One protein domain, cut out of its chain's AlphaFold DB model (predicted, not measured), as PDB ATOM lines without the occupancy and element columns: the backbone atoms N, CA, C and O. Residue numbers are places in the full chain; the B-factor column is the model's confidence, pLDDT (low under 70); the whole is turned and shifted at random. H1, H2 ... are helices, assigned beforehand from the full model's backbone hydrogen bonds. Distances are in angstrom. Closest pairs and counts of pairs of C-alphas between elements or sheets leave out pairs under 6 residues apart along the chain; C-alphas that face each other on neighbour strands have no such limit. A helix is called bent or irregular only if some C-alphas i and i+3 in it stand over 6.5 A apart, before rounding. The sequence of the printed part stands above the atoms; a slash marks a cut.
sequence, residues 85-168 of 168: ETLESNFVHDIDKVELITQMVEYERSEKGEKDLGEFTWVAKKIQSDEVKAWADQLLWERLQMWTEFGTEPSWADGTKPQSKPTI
ATOM      1  N   GLU A  85       5.409 -60.280   9.801       96.31
ATOM      2  CA  GLU A  85       6.208 -61.423  10.277       96.31
ATOM      3  C   GLU A  85       7.575 -61.027  10.861       96.31
ATOM      4  O   GLU A  85       8.169 -61.796  11.623       96.31
ATOM      5  N   THR A  86       8.105 -59.846  10.522       97.69
ATOM      6  CA  THR A  86       9.446 -59.411  10.940       97.69
ATOM      7  C   THR A  86       9.406 -58.571  12.214       97.69
ATOM      8  O   THR A  86       8.380 -58.010  12.602       97.69
ATOM      9  N   LEU A  87      10.547 -58.470  12.903       96.69
ATOM     10  CA  LEU A  87      10.648 -57.612  14.086       96.69
ATOM     11  C   LEU A  87      10.422 -56.141  13.716       96.69
ATOM     12  O   LEU A  87       9.747 -55.424  14.451       96.69
ATOM     13  N   GLU A  88      10.947 -55.704  12.570       98.00
ATOM     14  CA  GLU A  88      10.726 -54.361  12.049       98.00
ATOM     15  C   GLU A  88       9.257 -54.115  11.691       98.00
ATOM     16  O   GLU A  88       8.729 -53.079  12.092       98.00
ATOM     17  N   SER A  89       8.576 -55.046  11.006       98.06
ATOM     18  CA  SER A  89       7.151 -54.881  10.683       98.06
ATOM     19  C   SER A  89       6.308 -54.788  11.946       98.06
ATOM     20  O   SER A  89       5.519 -53.857  12.085       98.06
ATOM     21  N   ASN A  90       6.529 -55.686  12.906       97.56
ATOM     22  CA  ASN A  90       5.785 -55.697  14.166       97.56
ATOM     23  C   ASN A  90       6.013 -54.413  14.967       97.56
ATOM     24  O   ASN A  90       5.067 -53.842  15.507       97.56
ATOM     25  N   PHE A  91       7.249 -53.910  14.986       97.56
ATOM     26  CA  PHE A  91       7.551 -52.632  15.613       97.56
ATOM     27  C   PHE A  91       6.842 -51.465  14.918       97.56
ATOM     28  O   PHE A  91       6.267 -50.622  15.599       97.56
ATOM     29  N   VAL A  92       6.842 -51.397  13.582       98.38
ATOM     30  CA  VAL A  92       6.156 -50.311  12.856       98.38
ATOM     31  C   VAL A  92       4.642 -50.378  13.073       98.38
ATOM     32  O   VAL A  92       4.038 -49.342  13.324       98.38
ATOM     33  N   HIS A  93       4.055 -51.578  13.100       98.44
ATOM     34  CA  HIS A  93       2.652 -51.803  13.470       98.44
ATOM     35  C   HIS A  93       2.327 -51.284  14.876       98.44
ATOM     36  O   HIS A  93       1.254 -50.729  15.104       98.44
ATOM     37  N   ASP A  94       3.204 -51.504  15.852       97.88
ATOM     38  CA  ASP A  94       3.015 -50.999  17.215       97.88
ATOM     39  C   ASP A  94       3.183 -49.474  17.292       97.88
ATOM     40  O   ASP A  94       2.451 -48.804  18.020       97.88
ATOM     41  N   ILE A  95       4.111 -48.918  16.510       98.06
ATOM     42  CA  ILE A  95       4.322 -47.473  16.398       98.06
ATOM     43  C   ILE A  95       3.109 -46.768  15.793       98.06
ATOM     44  O   ILE A  95       2.728 -45.725  16.315       98.06
ATOM     45  N   ASP A  96       2.511 -47.328  14.744       98.25
ATOM     46  CA  ASP A  96       1.288 -46.812  14.119       98.25
ATOM     47  C   ASP A  96       0.145 -46.683  15.149       98.25
ATOM     48  O   ASP A  96      -0.421 -45.615  15.378       98.25
ATOM     49  N   LYS A  97      -0.073 -47.738  15.941       98.12
ATOM     50  CA  LYS A  97      -1.069 -47.755  17.027       98.12
ATOM     51  C   LYS A  97      -0.808 -46.714  18.117       98.12
ATOM     52  O   LYS A  97      -1.751 -46.115  18.634       98.12
ATOM     53  N   VAL A  98       0.450 -46.526  18.521       97.56
ATOM     54  CA  VAL A  98       0.801 -45.525  19.543       97.56
ATOM     55  C   VAL A  98       0.697 -44.104  19.003       97.56
ATOM     56  O   VAL A  98       0.331 -43.203  19.760       97.56
ATOM     57  N   GLU A  99       0.981 -43.887  17.720       98.00
ATOM     58  CA  GLU A  99       0.765 -42.591  17.075       98.00
ATOM     59  C   GLU A  99      -0.724 -42.230  17.109       98.00
ATOM     60  O   GLU A  99      -1.058 -41.166  17.631       98.00
ATOM     61  N   LEU A 100      -1.609 -43.166  16.748       97.94
ATOM     62  CA  LEU A 100      -3.061 -42.980  16.838       97.94
ATOM     63  C   LEU A 100      -3.507 -42.598  18.259       97.94
ATOM     64  O   LEU A 100      -4.253 -41.636  18.444       97.94
ATOM     65  N   ILE A 101      -3.030 -43.314  19.287       98.38
ATOM     66  CA  ILE A 101      -3.365 -43.008  20.691       98.38
ATOM     67  C   ILE A 101      -2.838 -41.625  21.092       98.38
ATOM     68  O   ILE A 101      -3.528 -40.881  21.787       98.38
ATOM     69  N   THR A 102      -1.633 -41.265  20.653       98.31
ATOM     70  CA  THR A 102      -1.049 -39.944  20.914       98.31
ATOM     71  C   THR A 102      -1.923 -38.853  20.299       98.31
ATOM     72  O   THR A 102      -2.285 -37.892  20.974       98.31
ATOM     73  N   GLN A 103      -2.312 -39.025  19.037       98.00
ATOM     74  CA  GLN A 103      -3.126 -38.068  18.302       98.00
ATOM     75  C   GLN A 103      -4.528 -37.923  18.911       98.00
ATOM     76  O   GLN A 103      -5.023 -36.807  19.058       98.00
ATOM     77  N   MET A 104      -5.127 -39.029  19.365       97.81
ATOM     78  CA  MET A 104      -6.363 -39.033  20.152       97.81
ATOM     79  C   MET A 104      -6.234 -38.134  21.393       97.81
ATOM     80  O   MET A 104      -7.041 -37.221  21.560       97.81
ATOM     81  N   VAL A 105      -5.215 -38.344  22.237       98.00
ATOM     82  CA  VAL A 105      -5.010 -37.542  23.461       98.00
ATOM     83  C   VAL A 105      -4.792 -36.064  23.135       98.00
ATOM     84  O   VAL A 105      -5.361 -35.196  23.797       98.00
ATOM     85  N   GLU A 106      -4.006 -35.758  22.105       97.94
ATOM     86  CA  GLU A 106      -3.715 -34.373  21.734       97.94
ATOM     87  C   GLU A 106      -4.926 -33.648  21.127       97.94
ATOM     88  O   GLU A 106      -5.102 -32.455  21.385       97.94
ATOM     89  N   TYR A 107      -5.816 -34.346  20.414       97.75
ATOM     90  CA  TYR A 107      -7.096 -33.770  19.991       97.75
ATOM     91  C   TYR A 107      -8.022 -33.479  21.174       97.75
ATOM     92  O   TYR A 107      -8.607 -32.401  21.249       97.75
ATOM     93  N   GLU A 108      -8.141 -34.390  22.138       97.50
ATOM     94  CA  GLU A 108      -8.933 -34.128  23.350       97.50
ATOM     95  C   GLU A 108      -8.367 -32.945  24.151       97.50
ATOM     96  O   GLU A 108      -9.119 -32.122  24.682       97.50
ATOM     97  N   ARG A 109      -7.033 -32.824  24.192       96.12
ATOM     98  CA  ARG A 109      -6.330 -31.696  24.808       96.12
ATOM     99  C   ARG A 109      -6.638 -30.381  24.094       96.12
ATOM    100  O   ARG A 109      -6.918 -29.386  24.766       96.12
ATOM    101  N   SER A 110      -6.587 -30.353  22.758       96.88
ATOM    102  CA  SER A 110      -6.845 -29.134  21.977       96.88
ATOM    103  C   SER A 110      -8.291 -28.658  22.110       96.88
ATOM    104  O   SER A 110      -8.527 -27.455  22.213       96.88
ATOM    105  N   GLU A 111      -9.231 -29.598  22.196       95.38
ATOM    106  CA  GLU A 111     -10.658 -29.342  22.420       95.38
ATOM    107  C   GLU A 111     -11.010 -29.157  23.909       95.38
ATOM    108  O   GLU A 111     -12.180 -29.021  24.255       95.38
ATOM    109  N   LYS A 112     -10.018 -29.149  24.814       93.25
ATOM    110  CA  LYS A 112     -10.190 -28.934  26.265       93.25
ATOM    111  C   LYS A 112     -11.239 -29.854  26.911       93.25
ATOM    112  O   LYS A 112     -11.984 -29.423  27.790       93.25
ATOM    113  N   GLY A 113     -11.310 -31.106  26.461       85.19
ATOM    114  CA  GLY A 113     -12.253 -32.095  26.988       85.19
ATOM    115  C   GLY A 113     -13.700 -31.933  26.513       85.19
ATOM    116  O   GLY A 113     -14.585 -32.593  27.052       85.19
ATOM    117  N   GLU A 114     -13.972 -31.086  25.512       92.88
ATOM    118  CA  GLU A 114     -15.300 -31.012  24.877       92.88
ATOM    119  C   GLU A 114     -15.554 -32.180  23.914       92.88
ATOM    120  O   GLU A 114     -16.703 -32.541  23.649       92.88
ATOM    121  N   LYS A 115     -14.480 -32.794  23.408       95.44
ATOM    122  CA  LYS A 115     -14.523 -33.964  22.536       95.44
ATOM    123  C   LYS A 115     -13.929 -35.158  23.268       95.44
ATOM    124  O   LYS A 115     -12.766 -35.117  23.645       95.44
ATOM    125  N   ASP A 116     -14.730 -36.199  23.452       97.38
ATOM    126  CA  ASP A 116     -14.299 -37.490  23.991       97.38
ATOM    127  C   ASP A 116     -14.070 -38.460  22.833       97.38
ATOM    128  O   ASP A 116     -14.968 -38.667  22.017       97.38
ATOM    129  N   LEU A 117     -12.856 -38.999  22.755       97.38
ATOM    130  CA  LEU A 117     -12.406 -39.976  21.765       97.38
ATOM    131  C   LEU A 117     -12.026 -41.307  22.438       97.38
ATOM    132  O   LEU A 117     -11.237 -42.098  21.911       97.38
ATOM    133  N   GLY A 118     -12.555 -41.556  23.640       97.25
ATOM    134  CA  GLY A 118     -12.232 -42.712  24.468       97.25
ATOM    135  C   GLY A 118     -12.518 -44.066  23.823       97.25
ATOM    136  O   GLY A 118     -11.935 -45.075  24.245       97.25
ATOM    137  N   GLU A 119     -13.330 -44.111  22.763       95.81
ATOM    138  CA  GLU A 119     -13.501 -45.297  21.938       95.81
ATOM    139  C   GLU A 119     -12.167 -45.804  21.389       95.81
ATOM    140  O   GLU A 119     -11.954 -47.008  21.395       95.81
ATOM    141  N   PHE A 120     -11.213 -44.946  21.019       97.38
ATOM    142  CA  PHE A 120      -9.948 -45.385  20.413       97.38
ATOM    143  C   PHE A 120      -8.974 -46.038  21.401       97.38
ATOM    144  O   PHE A 120      -8.017 -46.696  20.991       97.38
ATOM    145  N   THR A 121      -9.241 -45.970  22.707       98.12
ATOM    146  CA  THR A 121      -8.371 -46.588  23.722       98.12
ATOM    147  C   THR A 121      -8.236 -48.109  23.562       98.12
ATOM    148  O   THR A 121      -7.242 -48.677  24.017       98.12
ATOM    149  N   TRP A 122      -9.167 -48.799  22.875       97.25
ATOM    150  CA  TRP A 122      -9.040 -50.242  22.597       97.25
ATOM    151  C   TRP A 122      -7.808 -50.581  21.749       97.25
ATOM    152  O   TRP A 122      -7.316 -51.710  21.836       97.25
ATOM    153  N   VAL A 123      -7.294 -49.627  20.963       97.50
ATOM    154  CA  VAL A 123      -6.109 -49.799  20.110       97.50
ATOM    155  C   VAL A 123      -4.882 -50.178  20.944       97.50
ATOM    156  O   VAL A 123      -4.083 -51.006  20.505       97.50
ATOM    157  N   ALA A 124      -4.788 -49.708  22.194       97.75
ATOM    158  CA  ALA A 124      -3.703 -50.066  23.111       97.75
ATOM    159  C   ALA A 124      -3.601 -51.586  23.339       97.75
ATOM    160  O   ALA A 124      -2.509 -52.137  23.445       97.75
ATOM    161  N   LYS A 125      -4.734 -52.305  23.312       97.38
ATOM    162  CA  LYS A 125      -4.771 -53.771  23.464       97.38
ATOM    163  C   LYS A 125      -4.200 -54.535  22.267       97.38
ATOM    164  O   LYS A 125      -4.076 -55.757  22.331       97.38
ATOM    165  N   LYS A 126      -3.943 -53.854  21.149       97.06
ATOM    166  CA  LYS A 126      -3.389 -54.450  19.927       97.06
ATOM    167  C   LYS A 126      -1.875 -54.283  19.815       97.06
ATOM    168  O   LYS A 126      -1.308 -54.838  18.878       97.06
ATOM    169  N   ILE A 127      -1.252 -53.546  20.733       97.25
ATOM    170  CA  ILE A 127       0.200 -53.362  20.785       97.25
ATOM    171  C   ILE A 127       0.848 -54.642  21.320       97.25
ATOM    172  O   ILE A 127       0.379 -55.213  22.309       97.25
ATOM    173  N   GLN A 128       1.912 -55.108  20.669       94.81
ATOM    174  CA  GLN A 128       2.534 -56.397  20.967       94.81
ATOM    175  C   GLN A 128       3.798 -56.282  21.825       94.81
ATOM    176  O   GLN A 128       3.922 -57.026  22.801       94.81
ATOM    177  N   SER A 129       4.706 -55.360  21.500       92.56
ATOM    178  CA  SER A 129       5.951 -55.107  22.237       92.56
ATOM    179  C   SER A 129       5.663 -54.542  23.622       92.56
ATOM    180  O   SER A 129       4.866 -53.620  23.783       92.56
ATOM    181  N   ASP A 130       6.346 -55.074  24.634       93.00
ATOM    182  CA  ASP A 130       6.202 -54.602  26.011       93.00
ATOM    183  C   ASP A 130       6.733 -53.176  26.181       93.00
ATOM    184  O   ASP A 130       6.136 -52.368  26.890       93.00
ATOM    185  N   GLU A 131       7.809 -52.827  25.477       92.19
ATOM    186  CA  GLU A 131       8.348 -51.473  25.499       92.19
ATOM    187  C   GLU A 131       7.379 -50.452  24.884       92.19
ATOM    188  O   GLU A 131       7.239 -49.349  25.411       92.19
ATOM    189  N   VAL A 132       6.684 -50.808  23.799       94.75
ATOM    190  CA  VAL A 132       5.702 -49.913  23.167       94.75
ATOM    191  C   VAL A 132       4.383 -49.881  23.953       94.75
ATOM    192  O   VAL A 132       3.749 -48.828  24.038       94.75
ATOM    193  N   LYS A 133       3.992 -50.977  24.623       95.19
ATOM    194  CA  LYS A 133       2.876 -50.960  25.590       95.19
ATOM    195  C   LYS A 133       3.133 -49.969  26.714       95.19
ATOM    196  O   LYS A 133       2.238 -49.199  27.034       95.19
ATOM    197  N   ALA A 134       4.355 -49.916  27.246       94.62
ATOM    198  CA  ALA A 134       4.703 -48.949  28.286       94.62
ATOM    199  C   ALA A 134       4.498 -47.492  27.824       94.62
ATOM    200  O   ALA A 134       4.114 -46.637  28.622       94.62
ATOM    201  N   TRP A 135       4.698 -47.201  26.532       95.44
ATOM    202  CA  TRP A 135       4.398 -45.885  25.961       95.44
ATOM    203  C   TRP A 135       2.895 -45.606  25.936       95.44
ATOM    204  O   TRP A 135       2.464 -44.542  26.376       95.44
ATOM    205  N   ALA A 136       2.096 -46.564  25.462       96.81
ATOM    206  CA  ALA A 136       0.641 -46.445  25.461       96.81
ATOM    207  C   ALA A 136       0.074 -46.306  26.880       96.81
ATOM    208  O   ALA A 136      -0.768 -45.445  27.114       96.81
ATOM    209  N   ASP A 137       0.573 -47.086  27.838       97.06
ATOM    210  CA  ASP A 137       0.166 -47.014  29.242       97.06
ATOM    211  C   ASP A 137       0.436 -45.620  29.826       97.06
ATOM    212  O   ASP A 137      -0.415 -45.060  30.521       97.06
ATOM    213  N   GLN A 138       1.595 -45.032  29.511       96.69
ATOM    214  CA  GLN A 138       1.940 -43.674  29.926       96.69
ATOM    215  C   GLN A 138       1.011 -42.628  29.289       96.69
ATOM    216  O   GLN A 138       0.506 -41.761  30.003       96.69
ATOM    217  N   LEU A 139       0.715 -42.735  27.990       97.38
ATOM    218  CA  LEU A 139      -0.229 -41.843  27.301       97.38
ATOM    219  C   LEU A 139      -1.643 -41.929  27.892       97.38
ATOM    220  O   LEU A 139      -2.280 -40.907  28.138       97.38
ATOM    221  N   LEU A 140      -2.137 -43.140  28.160       98.31
ATOM    222  CA  LEU A 140      -3.455 -43.338  28.766       98.31
ATOM    223  C   LEU A 140      -3.494 -42.832  30.213       98.31
ATOM    224  O   LEU A 140      -4.512 -42.293  30.652       98.31
ATOM    225  N   TRP A 141      -2.395 -42.956  30.959       98.06
ATOM    226  CA  TRP A 141      -2.276 -42.350  32.282       98.06
ATOM    227  C   TRP A 141      -2.338 -40.818  32.212       98.06
ATOM    228  O   TRP A 141      -3.102 -40.203  32.955       98.06
ATOM    229  N   GLU A 142      -1.606 -40.198  31.288       97.25
ATOM    230  CA  GLU A 142      -1.648 -38.747  31.069       97.25
ATOM    231  C   GLU A 142      -3.036 -38.270  30.634       97.25
ATOM    232  O   GLU A 142      -3.523 -37.263  31.150       97.25
ATOM    233  N   ARG A 143      -3.717 -39.032  29.769       97.88
ATOM    234  CA  ARG A 143      -5.118 -38.792  29.405       97.88
ATOM    235  C   ARG A 143      -6.015 -38.762  30.640       97.88
ATOM    236  O   ARG A 143      -6.790 -37.826  30.806       97.88
ATOM    237  N   LEU A 144      -5.907 -39.755  31.526       97.62
ATOM    238  CA  LEU A 144      -6.704 -39.808  32.755       97.62
ATOM    239  C   LEU A 144      -6.481 -38.567  33.632       97.62
ATOM    240  O   LEU A 144      -7.442 -37.994  34.149       97.62
ATOM    241  N   GLN A 145      -5.226 -38.136  33.788       97.19
ATOM    242  CA  GLN A 145      -4.897 -36.932  34.552       97.19
ATOM    243  C   GLN A 145      -5.490 -35.677  33.905       97.19
ATOM    244  O   GLN A 145      -6.150 -34.897  34.587       97.19
ATOM    245  N   MET A 146      -5.323 -35.527  32.591       97.19
ATOM    246  CA  MET A 146      -5.854 -34.406  31.818       97.19
ATOM    247  C   MET A 146      -7.376 -34.275  31.965       97.19
ATOM    248  O   MET A 146      -7.879 -33.202  32.286       97.19
ATOM    249  N   TRP A 147      -8.124 -35.365  31.801       97.69
ATOM    250  CA  TRP A 147      -9.580 -35.336  31.965       97.69
ATOM    251  C   TRP A 147     -10.019 -35.069  33.411       97.69
ATOM    252  O   TRP A 147     -11.007 -34.374  33.647       97.69
ATOM    253  N   THR A 148      -9.239 -35.533  34.394       96.19
ATOM    254  CA  THR A 148      -9.463 -35.177  35.804       96.19
ATOM    255  C   THR A 148      -9.344 -33.665  36.019       96.19
ATOM    256  O   THR A 148     -10.147 -33.090  36.752       96.19
ATOM    257  N   GLU A 149      -8.386 -33.003  35.364       96.56
ATOM    258  CA  GLU A 149      -8.228 -31.541  35.410       96.56
ATOM    259  C   GLU A 149      -9.390 -30.800  34.734       96.56
ATOM    260  O   GLU A 149      -9.784 -29.729  35.199       96.56
ATOM    261  N   PHE A 150      -9.990 -31.380  33.690       95.94
ATOM    262  CA  PHE A 150     -11.218 -30.860  33.075       95.94
ATOM    263  C   PHE A 150     -12.462 -31.042  33.959       95.94
ATOM    264  O   PHE A 150     -13.474 -30.373  33.748       95.94
ATOM    265  N   GLY A 151     -12.390 -31.900  34.980       95.19
ATOM    266  CA  GLY A 151     -13.494 -32.160  35.902       95.19
ATOM    267  C   GLY A 151     -14.606 -33.025  35.303       95.19
ATOM    268  O   GLY A 151     -15.727 -33.018  35.815       95.19
ATOM    269  N   THR A 152     -14.311 -33.764  34.233       91.31
ATOM    270  CA  THR A 152     -15.244 -34.644  33.520       91.31
ATOM    271  C   THR A 152     -14.664 -36.054  33.397       91.31
ATOM    272  O   THR A 152     -13.455 -36.246  33.294       91.31
ATOM    273  N   GLU A 153     -15.528 -37.070  33.445       93.19
ATOM    274  CA  GLU A 153     -15.117 -38.467  33.269       93.19
ATOM    275  C   GLU A 153     -15.281 -38.860  31.792       93.19
ATOM    276  O   GLU A 153     -16.410 -38.821  31.294       93.19
ATOM    277  N   PRO A 154     -14.195 -39.232  31.091       96.38
ATOM    278  CA  PRO A 154     -14.267 -39.637  29.698       96.38
ATOM    279  C   PRO A 154     -14.682 -41.098  29.557       96.38
ATOM    280  O   PRO A 154     -14.590 -41.902  30.493       96.38
ATOM    281  N   SER A 155     -15.062 -41.478  28.346       97.50
ATOM    282  CA  SER A 155     -15.223 -42.875  27.983       97.50
ATOM    283  C   SER A 155     -13.876 -43.601  27.899       97.50
ATOM    284  O   SER A 155     -12.798 -43.018  27.728       97.50
ATOM    285  N   TRP A 156     -13.960 -44.919  28.061       98.12
ATOM    286  CA  TRP A 156     -12.863 -45.864  27.922       98.12
ATOM    287  C   TRP A 156     -13.420 -47.132  27.290       98.12
ATOM    288  O   TRP A 156     -14.506 -47.589  27.656       98.12
ATOM    289  N   ALA A 157     -12.664 -47.738  26.383       97.31
ATOM    290  CA  ALA A 157     -12.921 -49.111  26.000       97.31
ATOM    291  C   ALA A 157     -12.745 -50.033  27.220       97.31
ATOM    292  O   ALA A 157     -12.018 -49.733  28.171       97.31
ATOM    293  N   ASP A 158     -13.421 -51.181  27.199       95.75
ATOM    294  CA  ASP A 158     -13.381 -52.122  28.318       95.75
ATOM    295  C   ASP A 158     -11.933 -52.448  28.717       95.75
ATOM    296  O   ASP A 158     -11.117 -52.772  27.860       95.75
ATOM    297  N   GLY A 159     -11.589 -52.348  30.002       94.44
ATOM    298  CA  GLY A 159     -10.260 -52.681  30.527       94.44
ATOM    299  C   GLY A 159      -9.084 -51.810  30.062       94.44
ATOM    300  O   GLY A 159      -7.949 -52.242  30.234       94.44
ATOM    301  N   THR A 160      -9.308 -50.632  29.467       97.12
ATOM    302  CA  THR A 160      -8.213 -49.722  29.051       97.12
ATOM    303  C   THR A 160      -7.980 -48.564  30.019       97.12
ATOM    304  O   THR A 160      -6.940 -47.915  29.948       97.12
ATOM    305  N   LYS A 161      -8.910 -48.313  30.955       97.31
ATOM    306  CA  LYS A 161      -8.752 -47.272  31.979       97.31
ATOM    307  C   LYS A 161      -7.605 -47.620  32.942       97.31
ATOM    308  O   LYS A 161      -7.706 -48.641  33.637       97.31
ATOM    309  N   PRO A 162      -6.566 -46.769  33.058       96.50
ATOM    310  CA  PRO A 162      -5.465 -46.996  33.986       96.50
ATOM    311  C   PRO A 162      -5.942 -47.084  35.438       96.50
ATOM    312  O   PRO A 162      -6.759 -46.280  35.885       96.50
ATOM    313  N   GLN A 163      -5.404 -48.048  36.186       93.31
ATOM    314  CA  GLN A 163      -5.696 -48.229  37.618       93.31
ATOM    315  C   GLN A 163      -4.593 -47.662  38.520       93.31
ATOM    316  O   GLN A 163      -4.830 -47.326  39.679       93.31
ATOM    317  N   SER A 164      -3.376 -47.553  37.994       93.94
ATOM    318  CA  SER A 164      -2.203 -47.050  38.700       93.94
ATOM    319  C   SER A 164      -1.244 -46.391  37.720       93.94
ATOM    320  O   SER A 164      -1.261 -46.702  36.529       93.94
ATOM    321  N   LYS A 165      -0.368 -45.527  38.238       94.31
ATOM    322  CA  LYS A 165       0.703 -44.919  37.448       94.31
ATOM    323  C   LYS A 165       1.620 -46.011  36.860       94.31
ATOM    324  O   LYS A 165       2.074 -46.859  37.634       94.31
ATOM    325  N   PRO A 166       1.916 -45.991  35.550       91.69
ATOM    326  CA  PRO A 166       2.855 -46.923  34.932       91.69
ATOM    327  C   PRO A 166       4.258 -46.810  35.540       91.69
ATOM    328  O   PRO A 166       4.693 -45.730  35.949       91.69
ATOM    329  N   THR A 167       4.966 -47.937  35.609       79.94
ATOM    330  CA  THR A 167       6.379 -47.979  36.014       79.94
ATOM    331  C   THR A 167       7.213 -48.078  34.741       79.94
ATOM    332  O   THR A 167       7.053 -49.049  34.007       79.94
ATOM    333  N   ILE A 168       8.027 -47.056  34.461       63.34
ATOM    334  CA  ILE A 168       8.937 -47.006  33.302       63.34
ATOM    335  C   ILE A 168      10.215 -47.783  33.620       63.34
ATOM    336  O   ILE A 168      10.723 -47.605  34.754       63.34
TER     337      ILE A 168
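AT A GLANCE: This is residues 85 to 168 of the 168 residues of the protein "HD domain-containing protein" of Lentithecium fluviatile CBS 122367 (UniProt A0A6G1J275). Two long helices, H1 and H3, lie side by side and run the same way, and the short helix H2 runs back between their ends in the chain, packed beside both so that the three make a small triangular bundle. A long tail without a named element, residues 151 to 168, folds back along H3, passes H2, and ends on the side of H3 away from H1. The printed part has 84 residues with three named helices, in the order H1, H2, H3, and no named strand; its class is all helix. It is compact, with a radius of gyration of the C-alphas of 12.9 A, and elongated, spanning 43 by 23 by 21 A.

HOW THE PARTS SIT: Begin with H1, residues 87 to 110, the longest helix. It touches H3, residues 130 to 150, at a shallow tilt of 5 degrees, the same way; look at Val 98 and Ala 136, whose C-alphas are the closest, 6.0 A apart. H2, residues 118 to 126, touches H1 at residues 94 to 104 alone, opposite ways at a shallow tilt of 16 degrees, with the closest C-alphas, of Lys 97 and Val 123, 6.3 A apart. H2 touches H3 at residues 133 to 140 alone, opposite ways at 15 degrees, a shallow tilt; the C-alphas of Ala 124 and Ala 136 are the closest, 6.1 A apart. H1 and H2 form a helical hairpin, and so do H2 and H3. In H1 every O i to N i+4 pair is within hydrogen-bond range, in H3 16 of 17, and in H2 0 of 5, where 5 of 6 O i to N i+3 pairs are.

IN THESE COORDINATES: Find C-alpha 87 at (10.648, -57.612, 14.086); from there H1 runs 34.3 A to C-alpha 110. H3 runs 30.3 A from C-alpha 130 to C-alpha 150 at (-11.218, -30.860, 33.075). H2 runs from Gly 118 to Lys 126 and is only just irregular: C-alphas 119 and 122 are 6.7 A apart.

THE WHOLE: The two C-alphas farthest apart, of Glu 85 and Gly 151, are 43.6 A apart. The printed part has no cut; the link from H1 to H2 is short and that from H2 to H3 tight. Mean pLDDT of the printed part is 95.8, and residue 168, the chain's last, is under 70.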